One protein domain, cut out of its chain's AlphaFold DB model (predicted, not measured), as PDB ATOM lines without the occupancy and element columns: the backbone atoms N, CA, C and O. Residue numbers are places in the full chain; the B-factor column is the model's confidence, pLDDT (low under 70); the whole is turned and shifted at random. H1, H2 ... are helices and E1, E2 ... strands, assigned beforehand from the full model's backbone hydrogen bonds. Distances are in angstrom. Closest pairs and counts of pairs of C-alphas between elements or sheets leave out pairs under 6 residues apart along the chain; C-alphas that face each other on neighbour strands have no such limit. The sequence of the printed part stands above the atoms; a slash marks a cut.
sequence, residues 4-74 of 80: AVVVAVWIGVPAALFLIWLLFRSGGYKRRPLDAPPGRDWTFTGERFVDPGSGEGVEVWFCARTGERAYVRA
ATOM      1  N   ALA A   4     183.506 215.242 160.763       80.44
ATOM      2  CA  ALA A   4     183.190 216.138 159.650       80.44
ATOM      3  C   ALA A   4     182.336 217.353 160.066       80.44
ATOM      4  O   ALA A   4     182.582 218.462 159.602       80.44
ATOM      5  N   VAL A   5     181.374 217.169 160.977       83.19
ATOM      6  CA  VAL A   5     180.528 218.263 161.489       83.19
ATOM      7  C   VAL A   5     181.348 219.212 162.361       83.19
ATOM      8  O   VAL A   5     181.195 220.425 162.261       83.19
ATOM      9  N   VAL A   6     182.266 218.675 163.167       86.25
ATOM     10  CA  VAL A   6     183.161 219.484 164.009       86.25
ATOM     11  C   VAL A   6     184.076 220.352 163.140       86.25
ATOM     12  O   VAL A   6     184.162 221.556 163.358       86.25
ATOM     13  N   VAL A   7     184.693 219.773 162.104       87.44
ATOM     14  CA  VAL A   7     185.550 220.512 161.159       87.44
ATOM     15  C   VAL A   7     184.761 221.585 160.402       87.44
ATOM     16  O   VAL A   7     185.229 222.717 160.280       87.44
ATOM     17  N   ALA A   8     183.546 221.268 159.946       87.62
ATOM     18  CA  ALA A   8     182.696 222.225 159.242       87.62
ATOM     19  C   ALA A   8     182.345 223.445 160.111       87.62
ATOM     20  O   ALA A   8     182.357 224.568 159.613       87.62
ATOM     21  N   VAL A   9     182.096 223.253 161.410       93.00
ATOM     22  CA  VAL A   9     181.835 224.359 162.347       93.00
ATOM     23  C   VAL A   9     183.095 225.198 162.582       93.00
ATOM     24  O   VAL A   9     183.025 226.426 162.509       93.00
ATOM     25  N   TRP A  10     184.249 224.555 162.797       92.62
ATOM     26  CA  TRP A  10     185.523 225.248 163.035       92.62
ATOM     27  C   TRP A  10     186.014 226.072 161.846       92.62
ATOM     28  O   TRP A  10     186.746 227.032 162.053       92.62
ATOM     29  N   ILE A  11     185.611 225.737 160.620       94.69
ATOM     30  CA  ILE A  11     185.939 226.524 159.423       94.69
ATOM     31  C   ILE A  11     184.821 227.520 159.105       94.69
ATOM     32  O   ILE A  11     185.087 228.687 158.817       94.69
ATOM     33  N   GLY A  12     183.566 227.078 159.181       95.62
ATOM     34  CA  GLY A  12     182.407 227.867 158.776       95.62
ATOM     35  C   GLY A  12     182.193 229.102 159.644       95.62
ATOM     36  O   GLY A  12     181.938 230.180 159.110       95.62
ATOM     37  N   VAL A  13     182.345 228.978 160.967       95.12
ATOM     38  CA  VAL A  13     182.132 230.107 161.884       95.12
ATOM     39  C   VAL A  13     183.194 231.200 161.687       95.12
ATOM     40  O   VAL A  13     182.803 232.346 161.452       95.12
ATOM     41  N   PRO A  14     184.512 230.911 161.685       96.25
ATOM     42  CA  PRO A  14     185.518 231.935 161.403       96.25
ATOM     43  C   PRO A  14     185.401 232.532 160.001       96.25
ATOM     44  O   PRO A  14     185.552 233.742 159.852       96.25
ATOM     45  N   ALA A  15     185.091 231.721 158.983       95.38
ATOM     46  CA  ALA A  15     184.889 232.218 157.625       95.38
ATOM     47  C   ALA A  15     183.709 233.199 157.553       95.38
ATOM     48  O   ALA A  15     183.834 234.266 156.956       95.38
ATOM     49  N   ALA A  16     182.589 232.888 158.213       95.25
ATOM     50  CA  ALA A  16     181.440 233.785 158.291       95.25
ATOM     51  C   ALA A  16     181.788 235.099 159.009       95.25
ATOM     52  O   ALA A  16     181.469 236.175 158.506       95.25
ATOM     53  N   LEU A  17     182.499 235.035 160.139       95.12
ATOM     54  CA  LEU A  17     182.958 236.227 160.861       95.12
ATOM     55  C   LEU A  17     183.922 237.076 160.023       95.12
ATOM     56  O   LEU A  17     183.820 238.301 160.020       95.12
ATOM     57  N   PHE A  18     184.825 236.439 159.275       93.75
ATOM     58  CA  PHE A  18     185.748 237.126 158.377       93.75
ATOM     59  C   PHE A  18     185.014 237.822 157.225       93.75
ATOM     60  O   PHE A  18     185.311 238.974 156.913       93.75
ATOM     61  N   LEU A  19     184.011 237.168 156.632       92.50
ATOM     62  CA  LEU A  19     183.163 237.769 155.600       92.50
ATOM     63  C   LEU A  19     182.367 238.960 156.145       92.50
ATOM     64  O   LEU A  19     182.338 240.011 155.511       92.50
ATOM     65  N   ILE A  20     181.786 238.831 157.340       90.12
ATOM     66  CA  ILE A  20     181.117 239.936 158.038       90.12
ATOM     67  C   ILE A  20     182.101 241.096 158.229       90.12
ATOM     68  O   ILE A  20     181.813 242.224 157.831       90.12
ATOM     69  N   TRP A  21     183.296 240.831 158.753       88.56
ATOM     70  CA  TRP A  21     184.324 241.857 158.925       88.56
ATOM     71  C   TRP A  21     184.712 242.536 157.604       88.56
ATOM     72  O   TRP A  21     184.834 243.758 157.572       88.56
ATOM     73  N   LEU A  22     184.844 241.792 156.501       85.56
ATOM     74  CA  LEU A  22     185.119 242.369 155.180       85.56
ATOM     75  C   LEU A  22     184.005 243.312 154.709       85.56
ATOM     76  O   LEU A  22     184.305 244.375 154.162       85.56
ATOM     77  N   LEU A  23     182.741 242.960 154.953       82.31
ATOM     78  CA  LEU A  23     181.603 243.816 154.615       82.31
ATOM     79  C   LEU A  23     181.646 245.127 155.418       82.31
ATOM     80  O   LEU A  23     181.533 246.211 154.841       82.31
ATOM     81  N   PHE A  24     181.906 245.045 156.726       77.88
ATOM     82  CA  PHE A  24     181.939 246.212 157.618       77.88
ATOM     83  C   PHE A  24     183.254 247.009 157.572       77.88
ATOM     84  O   PHE A  24     183.270 248.186 157.931       77.88
ATOM     85  N   ARG A  25     184.345 246.439 157.045       76.06
ATOM     86  CA  ARG A  25     185.621 247.141 156.807       76.06
ATOM     87  C   ARG A  25     185.472 248.311 155.829       76.06
ATOM     88  O   ARG A  25     186.277 249.241 155.862       76.06
ATOM     89  N   SER A  26     184.489 248.265 154.930       60.00
ATOM     90  CA  SER A  26     184.368 249.236 153.832       60.00
ATOM     91  C   SER A  26     183.803 250.610 154.242       60.00
ATOM     92  O   SER A  26     183.824 251.543 153.440       60.00
ATOM     93  N   GLY A  27     183.383 250.784 155.499       51.19
ATOM     94  CA  GLY A  27     182.701 251.983 155.995       51.19
ATOM     95  C   GLY A  27     183.604 253.063 156.592       51.19
ATOM     96  O   GLY A  27     183.383 253.482 157.724       51.19
ATOM     97  N   GLY A  28     184.611 253.542 155.857       54.62
ATOM     98  CA  GLY A  28     185.258 254.806 156.233       54.62
ATOM     99  C   GLY A  28     184.224 255.943 156.247       54.62
ATOM    100  O   GLY A  28     183.443 256.058 155.300       54.62
ATOM    101  N   TYR A  29     184.209 256.753 157.312       53.94
ATOM    102  CA  TYR A  29     183.346 257.933 157.468       53.94
ATOM    103  C   TYR A  29     183.313 258.765 156.173       53.94
ATOM    104  O   TYR A  29     184.373 259.101 155.656       53.94
ATOM    105  N   LYS A  30     182.102 259.033 155.642       55.09
ATOM    106  CA  LYS A  30     181.770 259.894 154.478       55.09
ATOM    107  C   LYS A  30     182.968 260.171 153.537       55.09
ATOM    108  O   LYS A  30     183.471 261.281 153.453       55.09
ATOM    109  N   ARG A  31     183.411 259.132 152.820       58.31
ATOM    110  CA  ARG A  31     184.674 259.073 152.050       58.31
ATOM    111  C   ARG A  31     184.805 259.976 150.822       58.31
ATOM    112  O   ARG A  31     185.839 259.924 150.165       58.31
ATOM    113  N   ARG A  32     183.773 260.723 150.439       68.94
ATOM    114  CA  ARG A  32     183.852 261.576 149.252       68.94
ATOM    115  C   ARG A  32     183.529 263.008 149.631       68.94
ATOM    116  O   ARG A  32     182.377 263.272 149.984       68.94
ATOM    117  N   PRO A  33     184.531 263.900 149.567       74.56
ATOM    118  CA  PRO A  33     184.279 265.321 149.589       74.56
ATOM    119  C   PRO A  33     183.261 265.660 148.500       74.56
ATOM    120  O   PRO A  33     183.307 265.109 147.399       74.56
ATOM    121  N   LEU A  34     182.316 266.531 148.822       81.69
ATOM    122  CA  LEU A  34     181.400 267.075 147.832       81.69
ATOM    123  C   LEU A  34     182.180 267.987 146.884       81.69
ATOM    124  O   LEU A  34     183.072 268.721 147.307       81.69
ATOM    125  N   ASP A  35     181.798 267.988 145.612       80.00
ATOM    126  CA  ASP A  35     182.396 268.888 144.623       80.00
ATOM    127  C   ASP A  35     181.888 270.333 144.761       80.00
ATOM    128  O   ASP A  35     182.521 271.269 144.279       80.00
ATOM    129  N   ALA A  36     180.743 270.532 145.422       77.12
ATOM    130  CA  ALA A  36     180.124 271.840 145.606       77.12
ATOM    131  C   ALA A  36     179.493 271.992 147.004       77.12
ATOM    132  O   ALA A  36     179.080 270.992 147.602       77.12
ATOM    133  N   PRO A  37     179.369 273.235 147.515       76.44
ATOM    134  CA  PRO A  37     178.696 273.507 148.778       76.44
ATOM    135  C   PRO A  37     177.249 272.976 148.786       76.44
ATOM    136  O   PRO A  37     176.490 273.273 147.860       76.44
ATOM    137  N   PRO A  38     176.831 272.224 149.820       75.88
ATOM    138  CA  PRO A  38     175.557 271.488 149.834       75.88
ATOM    139  C   PRO A  38     174.252 272.314 149.981       75.88
ATOM    140  O   PRO A  38     173.222 271.789 150.407       75.88
ATOM    141  N   GLY A  39     174.231 273.582 149.559       80.50
ATOM    142  CA  GLY A  39     173.027 274.423 149.478       80.50
ATOM    143  C   GLY A  39     172.924 275.503 150.562       80.50
ATOM    144  O   GLY A  39     173.848 275.721 151.335       80.50
ATOM    145  N   ARG A  40     171.782 276.206 150.606       81.38
ATOM    146  CA  ARG A  40     171.594 277.465 151.362       81.38
ATOM    147  C   ARG A  40     171.687 277.339 152.889       81.38
ATOM    148  O   ARG A  40     172.035 278.312 153.545       81.38
ATOM    149  N   ASP A  41     171.388 276.166 153.443       87.50
ATOM    150  CA  ASP A  41     171.417 275.923 154.897       87.50
ATOM    151  C   ASP A  41     172.821 275.592 155.428       87.50
ATOM    152  O   ASP A  41     172.977 275.266 156.609       87.50
ATOM    153  N   TRP A  42     173.823 275.603 154.548       90.06
ATOM    154  CA  TRP A  42     175.193 275.240 154.864       90.06
ATOM    155  C   TRP A  42     176.071 276.475 154.930       90.06
ATOM    156  O   TRP A  42     176.100 277.291 154.010       90.06
ATOM    157  N   THR A  43     176.840 276.560 156.007       90.12
ATOM    158  CA  THR A  43     177.760 277.661 156.268       90.12
ATOM    159  C   THR A  43     179.176 277.117 156.356       90.12
ATOM    160  O   THR A  43     179.427 276.146 157.073       90.12
ATOM    161  N   PHE A  44     180.100 277.745 155.634       89.06
ATOM    162  CA  PHE A  44     181.523 277.446 155.748       89.06
ATOM    163  C   PHE A  44     182.023 277.794 157.154       89.06
ATOM    164  O   PHE A  44     181.762 278.892 157.647       89.06
ATOM    165  N   THR A  45     182.730 276.872 157.809       89.25
ATOM    166  CA  THR A  45     183.184 277.075 159.195       89.25
ATOM    167  C   THR A  45     184.514 277.822 159.297       89.25
ATOM    168  O   THR A  45     184.919 278.179 160.399       89.25
ATOM    169  N   GLY A  46     185.205 278.071 158.180       87.75
ATOM    170  CA  GLY A  46     186.575 278.598 158.185       87.75
ATOM    171  C   GLY A  46     187.649 277.511 158.262       87.75
ATOM    172  O   GLY A  46     188.822 277.795 158.035       87.75
ATOM    173  N   GLU A  47     187.271 276.264 158.554       88.25
ATOM    174  CA  GLU A  47     188.215 275.160 158.706       88.25
ATOM    175  C   GLU A  47     188.563 274.535 157.348       88.25
ATOM    176  O   GLU A  47     187.685 274.157 156.565       88.25
ATOM    177  N   ARG A  48     189.869 274.389 157.100       89.62
ATOM    178  CA  ARG A  48     190.448 273.727 155.928       89.62
ATOM    179  C   ARG A  48     191.480 272.704 156.376       89.62
ATOM    180  O   ARG A  48     192.278 272.991 157.265       89.62
ATOM    181  N   PHE A  49     191.488 271.533 155.755       87.75
ATOM    182  CA  PHE A  49     192.509 270.514 155.999       87.75
ATOM    183  C   PHE A  49     192.753 269.660 154.755       87.75
ATOM    184  O   PHE A  49     191.999 269.725 153.791       87.75
ATOM    185  N   VAL A  50     193.825 268.872 154.770       86.75
ATOM    186  CA  VAL A  50     194.136 267.911 153.707       86.75
ATOM    187  C   VAL A  50     193.556 266.560 154.102       86.75
ATOM    188  O   VAL A  50     193.887 266.046 155.173       86.75
ATOM    189  N   ASP A  51     192.686 265.987 153.271       82.75
ATOM    190  CA  ASP A  51     192.149 264.651 153.517       82.75
ATOM    191  C   ASP A  51     193.282 263.613 153.411       82.75
ATOM    192  O   ASP A  51     193.898 263.491 152.353       82.75
ATOM    193  N   PRO A  52     193.585 262.836 154.466       76.94
ATOM    194  CA  PRO A  52     194.676 261.861 154.426       76.94
ATOM    195  C   PRO A  52     194.379 260.668 153.504       76.94
ATOM    196  O   PRO A  52     195.291 259.907 153.186       76.94
ATOM    197  N   GLY A  53     193.117 260.469 153.105       76.62
ATOM    198  CA  GLY A  53     192.709 259.407 152.188       76.62
ATOM    199  C   GLY A  53     192.940 259.754 150.718       76.62
ATOM    200  O   GLY A  53     193.431 258.909 149.970       76.62
ATOM    201  N   SER A  54     192.580 260.969 150.299       75.38
ATOM    202  CA  SER A  54     192.693 261.437 148.911       75.38
ATOM    203  C   SER A  54     193.888 262.357 148.649       75.38
ATOM    204  O   SER A  54     194.303 262.489 147.501       75.38
ATOM    205  N   GLY A  55     194.445 262.991 149.682       81.50
ATOM    206  CA  GLY A  55     195.451 264.048 149.560       81.50
ATOM    207  C   GLY A  55     194.886 265.401 149.105       81.50
ATOM    208  O   GLY A  55     195.655 266.335 148.888       81.50
ATOM    209  N   GLU A  56     193.566 265.527 148.949       84.00
ATOM    210  CA  GLU A  56     192.917 266.757 148.489       84.00
ATOM    211  C   GLU A  56     192.674 267.732 149.650       84.00
ATOM    212  O   GLU A  56     192.355 267.331 150.772       84.00
ATOM    213  N   GLY A  57     192.773 269.034 149.371       88.38
ATOM    214  CA  GLY A  57     192.322 270.068 150.298       88.38
ATOM    215  C   GLY A  57     190.799 270.065 150.401       88.38
ATOM    216  O   GLY A  57     190.100 270.106 149.387       88.38
ATOM    217  N   VAL A  58     190.276 270.038 151.622       90.00
ATOM    218  CA  VAL A  58     188.844 270.079 151.904       90.00
ATOM    219  C   VAL A  58     188.503 271.205 152.871       90.00
ATOM    220  O   VAL A  58     189.255 271.535 153.786       90.00
ATOM    221  N   GLU A  59     187.335 271.784 152.650       92.12
ATOM    222  CA  GLU A  59     186.670 272.778 153.474       92.12
ATOM    223  C   GLU A  59     185.551 272.132 154.280       92.12
ATOM    224  O   GLU A  59     184.800 271.292 153.775       92.12
ATOM    225  N   VAL A  60     185.401 272.562 155.530       90.25
ATOM    226  CA  VAL A  60     184.320 272.095 156.399       90.25
ATOM    227  C   VAL A  60     183.128 273.036 156.310       90.25
ATOM    228  O   VAL A  60     183.226 274.245 156.516       90.25
ATOM    229  N   TRP A  61     181.971 272.447 156.034       91.00
ATOM    230  CA  TRP A  61     180.686 273.127 155.990       91.00
ATOM    231  C   TRP A  61     179.756 272.539 157.049       91.00
ATOM    232  O   TRP A  61     179.697 271.322 157.238       91.00
ATOM    233  N   PHE A  62     179.012 273.404 157.733       89.88
ATOM    234  CA  PHE A  62     178.073 273.038 158.790       89.88
ATOM    235  C   PHE A  62     176.637 273.379 158.392       89.88
ATOM    236  O   PHE A  62     176.368 274.496 157.951       89.88
ATOM    237  N   CYS A  63     175.711 272.436 158.575       89.56
ATOM    238  CA  CYS A  63     174.285 272.658 158.359       89.56
ATOM    239  C   CYS A  63     173.585 272.999 159.674       89.56
ATOM    240  O   CYS A  63     173.389 272.127 160.520       89.56
ATOM    241  N   ALA A  64     173.124 274.241 159.832       86.38
ATOM    242  CA  ALA A  64     172.445 274.666 161.062       86.38
ATOM    243  C   ALA A  64     171.087 273.972 161.278       86.38
ATOM    244  O   ALA A  64     170.650 273.803 162.414       86.38
ATOM    245  N   ARG A  65     170.428 273.543 160.194       86.88
ATOM    246  CA  ARG A  65     169.115 272.885 160.241       86.88
ATOM    247  C   ARG A  65     169.188 271.438 160.730       86.88
ATOM    248  O   ARG A  65     168.264 270.978 161.391       86.88
ATOM    249  N   THR A  66     170.244 270.710 160.368       85.94
ATOM    250  CA  THR A  66     170.379 269.270 160.665       85.94
ATOM    251  C   THR A  66     171.484 268.963 161.672       85.94
ATOM    252  O   THR A  66     171.531 267.854 162.197       85.94
ATOM    253  N   GLY A  67     172.380 269.914 161.945       87.56
ATOM    254  CA  GLY A  67     173.585 269.696 162.744       87.56
ATOM    255  C   GLY A  67     174.678 268.912 162.009       87.56
ATOM    256  O   GLY A  67     175.693 268.566 162.613       87.56
ATOM    257  N   GLU A  68     174.495 268.606 160.721       88.06
ATOM    258  CA  GLU A  68     175.462 267.831 159.947       88.06
ATOM    259  C   GLU A  68     176.712 268.634 159.575       88.06
ATOM    260  O   GLU A  68     176.681 269.853 159.395       88.06
ATOM    261  N   ARG A  69     177.818 267.905 159.389       88.38
ATOM    262  CA  ARG A  69     179.056 268.414 158.794       88.38
ATOM    263  C   ARG A  69     179.301 267.748 157.448       88.38
ATOM    264  O   ARG A  69     179.109 266.535 157.301       88.38
ATOM    265  N   ALA A  70     179.728 268.549 156.486       87.69
ATOM    266  CA  ALA A  70     180.099 268.114 155.155       87.69
ATOM    267  C   ALA A  70     181.507 268.600 154.830       87.69
ATOM    268  O   ALA A  70     181.895 269.710 155.193       87.69
ATOM    269  N   TYR A  71     182.251 267.751 154.134       88.50
ATOM    270  CA  TYR A  71     183.568 268.068 153.608       88.50
ATOM    271  C   TYR A  71     183.390 268.378 152.129       88.50
ATOM    272  O   TYR A  71     182.816 267.569 151.401       88.50
ATOM    273  N   VAL A  72     183.813 269.557 151.699       88.56
ATOM    274  CA  VAL A  72     183.704 270.031 150.314       88.56
ATOM    275  C   VAL A  72     185.119 270.224 149.792       88.56
ATOM    276  O   VAL A  72     185.968 270.692 150.540       88.56
ATOM    277  N   ARG A  73     185.413 269.862 148.543       88.50
ATOM    278  CA  ARG A  73     186.736 270.142 147.963       88.50
ATOM    279  C   ARG A  73     187.012 271.642 148.006       88.50
ATOM    280  O   ARG A  73     186.184 272.433 147.553       88.50
ATOM    281  N   ALA A  74     188.162 272.024 148.552       82.88
ATOM    282  CA  ALA A  74     188.601 273.409 148.530       82.88
ATOM    283  C   ALA A  74     188.790 273.827 147.067       82.88
ATOM    284  O   ALA A  74     189.458 273.130 146.300       82.88
TER     285      ALA A  74
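What this domain is: This is residues 4 to 74 of the 80 residues of an uncharacterized protein of Roseiarcus fermentans (UniProt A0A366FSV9). One long helix, H1, sticks out like a handle from a small head, where E1, E2 and E3 make a strongly twisted sheet. The sheet is a meander, each strand the antiparallel neighbour of the one before, in the order E1, E2, E3. The printed part has 71 residues, with H1, E1, E2, E3 along it, and is mixed, helices and strands. It is extended, with a radius of gyration of the C-alphas of 20.1 A, and spans 62 by 28 by 16 A.

How they stand to each other: Residues 4 to 27, of which 4 to 25 belong to H1, stand free. In H1, 17 of 18 O i to N i+4 pairs are within hydrogen-bond range. E1, residues 42 to 50, bends by 75 degrees at residue 46. It forms a hairpin with E2, residues 57 to 63, with N 43 and O 62 2.9 A apart. E2 forms a hairpin with E3, residues 69 to 73, with N 59 and O 72 2.7 A apart.

Where its parts are: H1 begins with C-alpha 4 at (183.190, 216.138, 159.650) and is 31.2 A long. E1 measures 20.3 A, E2 19.9 A and E3 13.4 A, ending with C-alpha 73 at (186.736, 270.142, 147.963).

The domain as a whole: The printed part has no cut. The link from H1 to E1 is long, 16 residues, and its residues 26 to 32 have pLDDT under 70.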